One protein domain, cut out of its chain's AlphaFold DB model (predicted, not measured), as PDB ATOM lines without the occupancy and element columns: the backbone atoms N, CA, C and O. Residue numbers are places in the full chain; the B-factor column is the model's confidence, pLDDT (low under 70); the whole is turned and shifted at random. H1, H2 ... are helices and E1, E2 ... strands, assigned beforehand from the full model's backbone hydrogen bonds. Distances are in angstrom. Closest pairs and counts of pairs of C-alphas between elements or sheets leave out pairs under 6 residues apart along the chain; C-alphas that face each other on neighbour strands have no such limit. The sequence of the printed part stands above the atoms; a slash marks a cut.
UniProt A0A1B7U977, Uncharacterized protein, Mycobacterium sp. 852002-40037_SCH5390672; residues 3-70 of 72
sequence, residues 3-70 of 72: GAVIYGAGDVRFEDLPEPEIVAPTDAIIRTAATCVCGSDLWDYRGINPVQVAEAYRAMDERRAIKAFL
ATOM      1  N   GLY A   3     -38.747  32.920 -42.732       83.38
ATOM      2  CA  GLY A   3     -39.815  32.239 -43.468       83.38
ATOM      3  C   GLY A   3     -40.704  31.362 -42.590       83.38
ATOM      4  O   GLY A   3     -40.292  30.910 -41.524       83.38
ATOM      5  N   ALA A   4     -41.937  31.143 -43.052       85.81
ATOM      6  CA  ALA A   4     -42.873  30.188 -42.468       85.81
ATOM      7  C   ALA A   4     -42.792  28.852 -43.216       85.81
ATOM      8  O   ALA A   4     -42.817  28.829 -44.447       85.81
ATOM      9  N   VAL A   5     -42.703  27.752 -42.470       84.50
ATOM     10  CA  VAL A   5     -42.341  26.429 -42.987       84.50
ATOM     11  C   VAL A   5     -43.306  25.402 -42.445       84.50
ATOM     12  O   VAL A   5     -43.500  25.315 -41.233       84.50
ATOM     13  N   ILE A   6     -43.913  24.630 -43.338       86.56
ATOM     14  CA  ILE A   6     -44.824  23.550 -42.968       86.56
ATOM     15  C   ILE A   6     -43.987  22.283 -42.802       86.56
ATOM     16  O   ILE A   6     -43.379  21.829 -43.768       86.56
ATOM     17  N   TYR A   7     -43.956  21.719 -41.594       85.62
ATOM     18  CA  TYR A   7     -43.269  20.459 -41.272       85.62
ATOM     19  C   TYR A   7     -44.205  19.244 -41.298       85.62
ATOM     20  O   TYR A   7     -43.756  18.102 -41.390       85.62
ATOM     21  N   GLY A   8     -45.512  19.488 -41.255       87.00
ATOM     22  CA  GLY A   8     -46.553  18.473 -41.290       87.00
ATOM     23  C   GLY A   8     -47.931  19.107 -41.145       87.00
ATOM     24  O   GLY A   8     -48.057  20.326 -41.019       87.00
ATOM     25  N   ALA A   9     -48.976  18.279 -41.146       92.19
ATOM     26  CA  ALA A   9     -50.339  18.762 -40.962       92.19
ATOM     27  C   ALA A   9     -50.466  19.538 -39.636       92.19
ATOM     28  O   ALA A   9     -50.175  18.998 -38.570       92.19
ATOM     29  N   GLY A  10     -50.882  20.803 -39.704       92.31
ATOM     30  CA  GLY A  10     -50.991  21.689 -38.541       92.31
ATOM     31  C   GLY A  10     -49.664  22.191 -37.946       92.31
ATOM     32  O   GLY A  10     -49.706  23.002 -37.025       92.31
ATOM     33  N   ASP A  11     -48.505  21.752 -38.447       91.38
ATOM     34  CA  ASP A  11     -47.182  22.124 -37.924       91.38
ATOM     35  C   ASP A  11     -46.530  23.167 -38.838       91.38
ATOM     36  O   ASP A  11     -45.929  22.831 -39.861       91.38
ATOM     37  N   VAL A  12     -46.682  24.442 -38.465       88.19
ATOM     38  CA  VAL A  12     -46.046  25.584 -39.133       88.19
ATOM     39  C   VAL A  12     -45.092  26.260 -38.167       88.19
ATOM     40  O   VAL A  12     -45.474  26.635 -37.058       88.19
ATOM     41  N   ARG A  13     -43.853  26.461 -38.605       85.44
ATOM     42  CA  ARG A  13     -42.801  27.083 -37.802       85.44
ATOM     43  C   ARG A  13     -42.242  28.288 -38.523       85.44
ATOM     44  O   ARG A  13     -42.237  28.340 -39.749       85.44
ATOM     45  N   PHE A  14     -41.786  29.255 -37.743       84.44
ATOM     46  CA  PHE A  14     -41.110  30.429 -38.259       84.44
ATOM     47  C   PHE A  14     -39.629  30.322 -37.928       84.44
ATOM     48  O   PHE A  14     -39.274  30.176 -36.757       84.44
ATOM     49  N   GLU A  15     -38.782  30.364 -38.949       81.62
ATOM     50  CA  GLU A  15     -37.347  30.128 -38.799       81.62
ATOM     51  C   GLU A  15     -36.505  31.055 -39.680       81.62
ATOM     52  O   GLU A  15     -36.992  31.663 -40.642       81.62
ATOM     53  N   ASP A  16     -35.232  31.183 -39.304       82.62
ATOM     54  CA  ASP A  16     -34.215  31.848 -40.107       82.62
ATOM     55  C   ASP A  16     -33.667  30.857 -41.145       82.62
ATOM     56  O   ASP A  16     -33.190  29.770 -40.827       82.62
ATOM     57  N   LEU A  17     -33.746  31.263 -42.404       78.19
ATOM     58  CA  LEU A  17     -33.381  30.520 -43.601       78.19
ATOM     59  C   LEU A  17     -32.212  31.205 -44.314       78.19
ATOM     60  O   LEU A  17     -32.013  32.414 -44.133       78.19
ATOM     61  N   PRO A  18     -31.462  30.489 -45.164       82.19
ATOM     62  CA  PRO A  18     -30.477  31.110 -46.042       82.19
ATOM     63  C   PRO A  18     -31.087  32.242 -46.876       82.19
ATOM     64  O   PRO A  18     -32.268  32.208 -47.228       82.19
ATOM     65  N   GLU A  19     -30.293  33.269 -47.163       82.44
ATOM     66  CA  GLU A  19     -30.683  34.288 -48.139       82.44
ATOM     67  C   GLU A  19     -30.848  33.649 -49.528       82.44
ATOM     68  O   GLU A  19     -30.101  32.726 -49.857       82.44
ATOM     69  N   PRO A  20     -31.821  34.095 -50.344       78.62
ATOM     70  CA  PRO A  20     -31.979  33.574 -51.693       78.62
ATOM     71  C   PRO A  20     -30.816  34.023 -52.582       78.62
ATOM     72  O   PRO A  20     -30.306  35.136 -52.452       78.62
ATOM     73  N   GLU A  21     -30.451  33.177 -53.540       81.56
ATOM     74  CA  GLU A  21     -29.382  33.441 -54.503       81.56
ATOM     75  C   GLU A  21     -29.931  33.467 -55.936       81.56
ATOM     76  O   GLU A  21     -30.961  32.864 -56.241       81.56
ATOM     77  N   ILE A  22     -29.243  34.184 -56.828       84.00
ATOM     78  CA  ILE A  22     -29.532  34.167 -58.266       84.00
ATOM     79  C   ILE A  22     -28.860  32.932 -58.869       84.00
ATOM     80  O   ILE A  22     -27.633  32.840 -58.851       84.00
ATOM     81  N   VAL A  23     -29.647  32.005 -59.424       85.56
ATOM     82  CA  VAL A  23     -29.134  30.752 -60.007       85.56
ATOM     83  C   VAL A  23     -29.089  30.834 -61.532       85.56
ATOM     84  O   VAL A  23     -28.118  30.402 -62.155       85.56
ATOM     85  N   ALA A  24     -30.119  31.416 -62.147       86.94
ATOM     86  CA  ALA A  24     -30.210  31.630 -63.582       86.94
ATOM     87  C   ALA A  24     -30.206  33.130 -63.938       86.94
ATOM     88  O   ALA A  24     -30.682  33.958 -63.161       86.94
ATOM     89  N   PRO A  25     -29.765  33.508 -65.156       90.06
ATOM     90  CA  PRO A  25     -29.767  34.908 -65.603       90.06
ATOM     91  C   PRO A  25     -31.148  35.579 -65.633       90.06
ATOM     92  O   PRO A  25     -31.238  36.795 -65.770       90.06
ATOM     93  N   THR A  26     -32.221  34.792 -65.567       89.00
ATOM     94  CA  THR A  26     -33.612  35.257 -65.593       89.00
ATOM     95  C   THR A  26     -34.225  35.438 -64.208       89.00
ATOM     96  O   THR A  26     -35.386  35.831 -64.119       89.00
ATOM     97  N   ASP A  27     -33.495  35.117 -63.141       84.31
ATOM     98  CA  ASP A  27     -34.027  35.201 -61.785       84.31
ATOM     99  C   ASP A  27     -33.971  36.639 -61.260       84.31
ATOM    100  O   ASP A  27     -33.145  37.458 -61.666       84.31
ATOM    101  N   ALA A  28     -34.855  36.942 -60.312       83.00
ATOM    102  CA  ALA A  28     -34.848  38.194 -59.575       83.00
ATOM    103  C   ALA A  28     -35.131  37.927 -58.096       83.00
ATOM    104  O   ALA A  28     -36.018  37.146 -57.747       83.00
ATOM    105  N   ILE A  29     -34.404  38.623 -57.224       83.50
ATOM    106  CA  ILE A  29     -34.661  38.631 -55.783       83.50
ATOM    107  C   ILE A  29     -35.524  39.850 -55.463       83.50
ATOM    108  O   ILE A  29     -35.184  40.978 -55.824       83.50
ATOM    109  N   ILE A  30     -36.651  39.627 -54.785       82.88
ATOM    110  CA  ILE A  30     -37.628  40.672 -54.466       82.88
ATOM    111  C   ILE A  30     -37.801  40.754 -52.952       82.88
ATOM    112  O   ILE A  30     -38.209  39.790 -52.307       82.88
ATOM    113  N   ARG A  31     -37.581  41.947 -52.388       84.00
ATOM    114  CA  ARG A  31     -38.000  42.253 -51.015       84.00
ATOM    115  C   ARG A  31     -39.522  42.313 -50.959       84.00
ATOM    116  O   ARG A  31     -40.131  43.160 -51.612       84.00
ATOM    117  N   THR A  32     -40.134  41.436 -50.178       79.88
ATOM    118  CA  THR A  32     -41.589  41.356 -50.085       79.88
ATOM    119  C   THR A  32     -42.106  42.432 -49.143       79.88
ATOM    120  O   THR A  32     -41.774  42.440 -47.967       79.88
ATOM    121  N   ALA A  33     -42.925  43.347 -49.662       85.88
ATOM    122  CA  ALA A  33     -43.592  44.358 -48.840       85.88
ATOM    123  C   ALA A  33     -44.822  43.790 -48.111       85.88
ATOM    124  O   ALA A  33     -45.145  44.214 -47.007       85.88
ATOM    125  N   ALA A  34     -45.509  42.831 -48.739       84.50
ATOM    126  CA  ALA A  34     -46.651  42.121 -48.180       84.50
ATOM    127  C   ALA A  34     -46.801  40.751 -48.853       84.50
ATOM    128  O   ALA A  34     -46.486  40.599 -50.035       84.50
ATOM    129  N   THR A  35     -47.305  39.771 -48.107       83.06
ATOM    130  CA  THR A  35     -47.726  38.465 -48.629       83.06
ATOM    131  C   THR A  35     -49.006  38.020 -47.929       83.06
ATOM    132  O   THR A  35     -49.360  38.547 -46.873       83.06
ATOM    133  N   CYS A  36     -49.704  37.059 -48.522       85.81
ATOM    134  CA  CYS A  36     -50.990  36.558 -48.056       85.81
ATOM    135  C   CYS A  36     -50.964  35.029 -48.030       85.81
ATOM    136  O   CYS A  36     -50.207  34.411 -48.774       85.81
ATOM    137  N   VAL A  37     -51.849  34.428 -47.236       87.00
ATOM    138  CA  VAL A  37     -52.129  32.989 -47.307       87.00
ATOM    139  C   VAL A  37     -53.207  32.750 -48.360       87.00
ATOM    140  O   VAL A  37     -54.280  33.355 -48.311       87.00
ATOM    141  N   CYS A  38     -52.927  31.867 -49.311       88.44
ATOM    142  CA  CYS A  38     -53.863  31.418 -50.329       88.44
ATOM    143  C   CYS A  38     -54.576  30.131 -49.882       88.44
ATOM    144  O   CYS A  38     -54.076  29.357 -49.068       88.44
ATOM    145  N   GLY A  39     -55.734  29.832 -50.475       88.81
ATOM    146  CA  GLY A  39     -56.398  28.541 -50.273       88.81
ATOM    147  C   GLY A  39     -55.552  27.340 -50.721       88.81
ATOM    148  O   GLY A  39     -55.710  26.254 -50.168       88.81
ATOM    149  N   SER A  40     -54.632  27.525 -51.681       86.69
ATOM    150  CA  SER A  40     -53.688  26.486 -52.131       86.69
ATOM    151  C   SER A  40     -52.698  26.056 -51.048       86.69
ATOM    152  O   SER A  40     -52.279  24.905 -51.028       86.69
ATOM    153  N   ASP A  41     -52.369  26.943 -50.113       86.31
ATOM    154  CA  ASP A  41     -51.405  26.642 -49.052       86.31
ATOM    155  C   ASP A  41     -52.020  25.685 -48.016       86.31
ATOM    156  O   ASP A  41     -51.329  24.952 -47.309       86.31
ATOM    157  N   LEU A  42     -53.358  25.642 -47.955       90.50
ATOM    158  CA  LEU A  42     -54.094  24.813 -47.007       90.50
ATOM    159  C   LEU A  42     -54.077  23.319 -47.349       90.50
ATOM    160  O   LEU A  42     -54.417  22.517 -46.481       90.50
ATOM    161  N   TRP A  43     -53.716  22.931 -48.574       91.12
ATOM    162  CA  TRP A  43     -53.674  21.520 -48.970       91.12
ATOM    163  C   TRP A  43     -52.570  20.775 -48.212       91.12
ATOM    164  O   TRP A  43     -52.828  19.718 -47.636       91.12
ATOM    165  N   ASP A  44     -51.389  21.382 -48.113       88.19
ATOM    166  CA  ASP A  44     -50.258  20.847 -47.349       88.19
ATOM    167  C   ASP A  44     -50.508  21.010 -45.842       88.19
ATOM    168  O   ASP A  44     -50.372  20.059 -45.073       88.19
ATOM    169  N   TYR A  45     -50.984  22.187 -45.410       89.94
ATOM    170  CA  TYR A  45     -51.274  22.461 -43.997       89.94
ATOM    171  C   TYR A  45     -52.317  21.507 -43.392       89.94
ATOM    172  O   TYR A  45     -52.218  21.142 -42.223       89.94
ATOM    173  N   ARG A  46     -53.326  21.087 -44.166       94.12
ATOM    174  CA  ARG A  46     -54.349  20.124 -43.715       94.12
ATOM    175  C   ARG A  46     -53.912  18.664 -43.860       94.12
ATOM    176  O   ARG A  46     -54.678  17.783 -43.482       94.12
ATOM    177  N   GLY A  47     -52.726  18.402 -44.413       91.56
ATOM    178  CA  GLY A  47     -52.246  17.049 -44.694       91.56
ATOM    179  C   GLY A  47     -52.994  16.344 -45.827       91.56
ATOM    180  O   GLY A  47     -53.010  15.117 -45.865       91.56
ATOM    181  N   ILE A  48     -53.640  17.094 -46.729       93.75
ATOM    182  CA  ILE A  48     -54.238  16.528 -47.952       93.75
ATOM    183  C   ILE A  48     -53.118  16.102 -48.906       93.75
ATOM    184  O   ILE A  48     -53.210  15.058 -49.549       93.75
ATOM    185  N   ASN A  49     -52.043  16.890 -48.944       88.38
ATOM    186  CA  ASN A  49     -50.801  16.556 -49.625       88.38
ATOM    187  C   ASN A  49     -49.733  16.088 -48.624       88.38
ATOM    188  O   ASN A  49     -49.739  16.514 -47.463       88.38
ATOM    189  N   PRO A  50     -48.776  15.255 -49.067       83.44
ATOM    190  CA  PRO A  50     -47.599  14.944 -48.272       83.44
ATOM    191  C   PRO A  50     -46.724  16.190 -48.102       83.44
ATOM    192  O   PRO A  50     -46.420  16.888 -49.066       83.44
ATOM    193  N   VAL A  51     -46.272  16.436 -46.873       81.12
ATOM    194  CA  VAL A  51     -45.313  17.502 -46.574       81.12
ATOM    195  C   VAL A  51     -43.903  16.924 -46.635       81.12
ATOM    196  O   VAL A  51     -43.524  16.095 -45.811       81.12
ATOM    197  N   GLN A  52     -43.123  17.358 -47.621       73.06
ATOM    198  CA  GLN A  52     -41.720  16.983 -47.795       73.06
ATOM    199  C   GLN A  52     -40.869  18.244 -47.641       73.06
ATOM    200  O   GLN A  52     -40.570  18.912 -48.622       73.06
ATOM    201  N   VAL A  53     -40.505  18.615 -46.409       65.19
ATOM    202  CA  VAL A  53     -39.871  19.918 -46.098       65.19
ATOM    203  C   VAL A  53     -38.652  20.201 -46.983       65.19
ATOM    204  O   VAL A  53     -38.568  21.253 -47.609       65.19
ATOM    205  N   ALA A  54     -37.739  19.233 -47.108       59.41
ATOM    206  CA  ALA A  54     -36.540  19.371 -47.936       59.41
ATOM    207  C   ALA A  54     -36.858  19.510 -49.439       59.41
ATOM    208  O   ALA A  54     -36.170  20.238 -50.156       59.41
ATOM    209  N   GLU A  55     -37.907  18.839 -49.917       60.41
ATOM    210  CA  GLU A  55     -38.348  18.931 -51.311       60.41
ATOM    211  C   GLU A  55     -39.136  20.213 -51.570       60.41
ATOM    212  O   GLU A  55     -39.018  20.769 -52.650       60.41
ATOM    213  N   ALA A  56     -39.876  20.745 -50.594       58.69
ATOM    214  CA  ALA A  56     -40.588  22.015 -50.714       58.69
ATOM    215  C   ALA A  56     -39.610  23.187 -50.900       58.69
ATOM    216  O   ALA A  56     -39.841  24.047 -51.753       58.69
ATOM    217  N   TYR A  57     -38.478  23.169 -50.184       57.78
ATOM    218  CA  TYR A  57     -37.382  24.121 -50.382       57.78
ATOM    219  C   TYR A  57     -36.737  24.003 -51.762       57.78
ATOM    220  O   TYR A  57     -36.632  25.006 -52.471       57.78
ATOM    221  N   ARG A  58     -36.378  22.784 -52.186       57.06
ATOM    222  CA  ARG A  58     -35.850  22.547 -53.540       57.06
ATOM    223  C   ARG A  58     -36.851  22.934 -54.621       57.06
ATOM    224  O   ARG A  58     -36.493  23.621 -55.562       57.06
ATOM    225  N   ALA A  59     -38.123  22.596 -54.452       56.44
ATOM    226  CA  ALA A  59     -39.183  22.952 -55.383       56.44
ATOM    227  C   ALA A  59     -39.421  24.465 -55.428       56.44
ATOM    228  O   ALA A  59     -39.864  24.975 -56.452       56.44
ATOM    229  N   MET A  60     -39.170  25.212 -54.348       57.25
ATOM    230  CA  MET A  60     -39.162  26.674 -54.416       57.25
ATOM    231  C   MET A  60     -37.969  27.182 -55.231       57.25
ATOM    232  O   MET A  60     -38.121  28.208 -55.888       57.25
ATOM    233  N   ASP A  61     -36.787  26.556 -55.157       54.31
ATOM    234  CA  ASP A  61     -35.616  26.894 -56.004       54.31
ATOM    235  C   ASP A  61     -35.859  26.539 -57.472       54.31
ATOM    236  O   ASP A  61     -35.591  27.337 -58.364       54.31
ATOM    237  N   GLU A  62     -36.458  25.383 -57.734       51.34
ATOM    238  CA  GLU A  62     -36.668  24.859 -59.082       51.34
ATOM    239  C   GLU A  62     -37.841  25.525 -59.817       51.34
ATOM    240  O   GLU A  62     -37.821  25.637 -61.045       51.34
ATOM    241  N   ARG A  63     -38.865  26.015 -59.098       50.94
ATOM    242  CA  ARG A  63     -40.069  26.613 -59.712       50.94
ATOM    243  C   ARG A  63     -39.861  28.000 -60.329       50.94
ATOM    244  O   ARG A  63     -40.849  28.585 -60.769       50.94
ATOM    245  N   ARG A  64     -38.628  28.532 -60.401       49.97
ATOM    246  CA  ARG A  64     -38.337  29.884 -60.943       49.97
ATOM    247  C   ARG A  64     -39.269  30.945 -60.340       49.97
ATOM    248  O   ARG A  64     -39.778  31.828 -61.029       49.97
ATOM    249  N   ALA A  65     -39.596  30.770 -59.062       40.38
ATOM    250  CA  ALA A  65     -40.599  31.558 -58.372       40.38
ATOM    251  C   ALA A  65     -39.939  32.739 -57.664       40.38
ATOM    252  O   ALA A  65     -38.802  32.653 -57.202       40.38
ATOM    253  N   ILE A  66     -40.696  33.829 -57.539       47.56
ATOM    254  CA  ILE A  66     -40.342  34.978 -56.706       47.56
ATOM    255  C   ILE A  66     -40.004  34.469 -55.302       47.56
ATOM    256  O   ILE A  66     -40.868  33.961 -54.584       47.56
ATOM    257  N   LYS A  67     -38.735  34.606 -54.917       52.81
ATOM    258  CA  LYS A  67     -38.257  34.289 -53.573       52.81
ATOM    259  C   LYS A  67     -38.703  35.400 -52.642       52.81
ATOM    260  O   LYS A  67     -38.084  36.460 -52.585       52.81
ATOM    261  N   ALA A  68     -39.846  35.182 -52.003       52.31
ATOM    262  CA  ALA A  68     -40.452  36.168 -51.134       52.31
ATOM    263  C   ALA A  68     -39.640  36.306 -49.838       52.31
ATOM    264  O   ALA A  68     -39.458  35.349 -49.088       52.31
ATOM    265  N   PHE A  69     -39.158  37.518 -49.597       51.94
ATOM    266  CA  PHE A  69     -38.329  37.905 -48.474       51.94
ATOM    267  C   PHE A  69     -39.148  38.738 -47.486       51.94
ATOM    268  O   PHE A  69     -39.454  39.901 -47.757       51.94
ATOM    269  N   LEU A  70     -39.500  38.150 -46.344       50.81
ATOM    270  CA  LEU A  70     -40.118  38.857 -45.223       50.81
ATOM    271  C   LEU A  70     -39.013  39.400 -44.309       50.81
ATOM    272  O   LEU A  70     -38.469  38.675 -43.473       50.81
TER     273      LEU A  70
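AT A GLANCE: This is residues 3 to 70 of the 72 residues of an uncharacterized protein of Mycobacterium sp. 852002-40037_SCH5390672 (UniProt A0A1B7U977). A two-stranded hairpin, E1 and E2, meets the end of H1 and the start of H2 near its turn; toward its open end lie a long loop and two short strands, E3 and E4. The printed part has 68 residues, in the order E1 E2 E3 H1 H2 E4, mixed helices and strands. It is only just compact, close to loose, with radius of gyration of the C-alphas 12.7 A, spanning 35 by 24 by 22 A.

IN THESE COORDINATES: Find C-alpha 3 at (-39.815, 32.239, -43.468), where E1, residues 3 to 8, begins its 15.5 A. E2 is 11 to 16, 16.4 A; E3 29 to 31, 6.9 A; H1 39 to 45, 10.1 A; H2 53 to 62, 14.3 A; E4 67 to 69, 6.3 A, ending at C-alpha 69 (-38.329, 37.905, -48.474).

HOW THE PARTS SIT: Antiparallel E1 and E2 form a hairpin at 146 degrees; look at N 5 and O 13, 2.8 A. The closest C-alphas of E1 and H1 are Ile 6 and Tyr 45, 6.6 A; of E1 and H2, Tyr 7 and Val 53, 5.9 A. E3 and E4 meet only at a point, C-alphas 31 and 69, 5.0 A. In H2 every O i to N i+4 pair is within hydrogen-bond range; in H1, 1 of 3, with 2 of 4 O i to N i+3 pairs.

THE WHOLE: The C-alphas farthest apart, Gly 10 and Pro 25, are 36.8 A apart. The printed part has no cut; E2 to E3 is a long link. Look for pLDDT under 70 at residues 53 to 70.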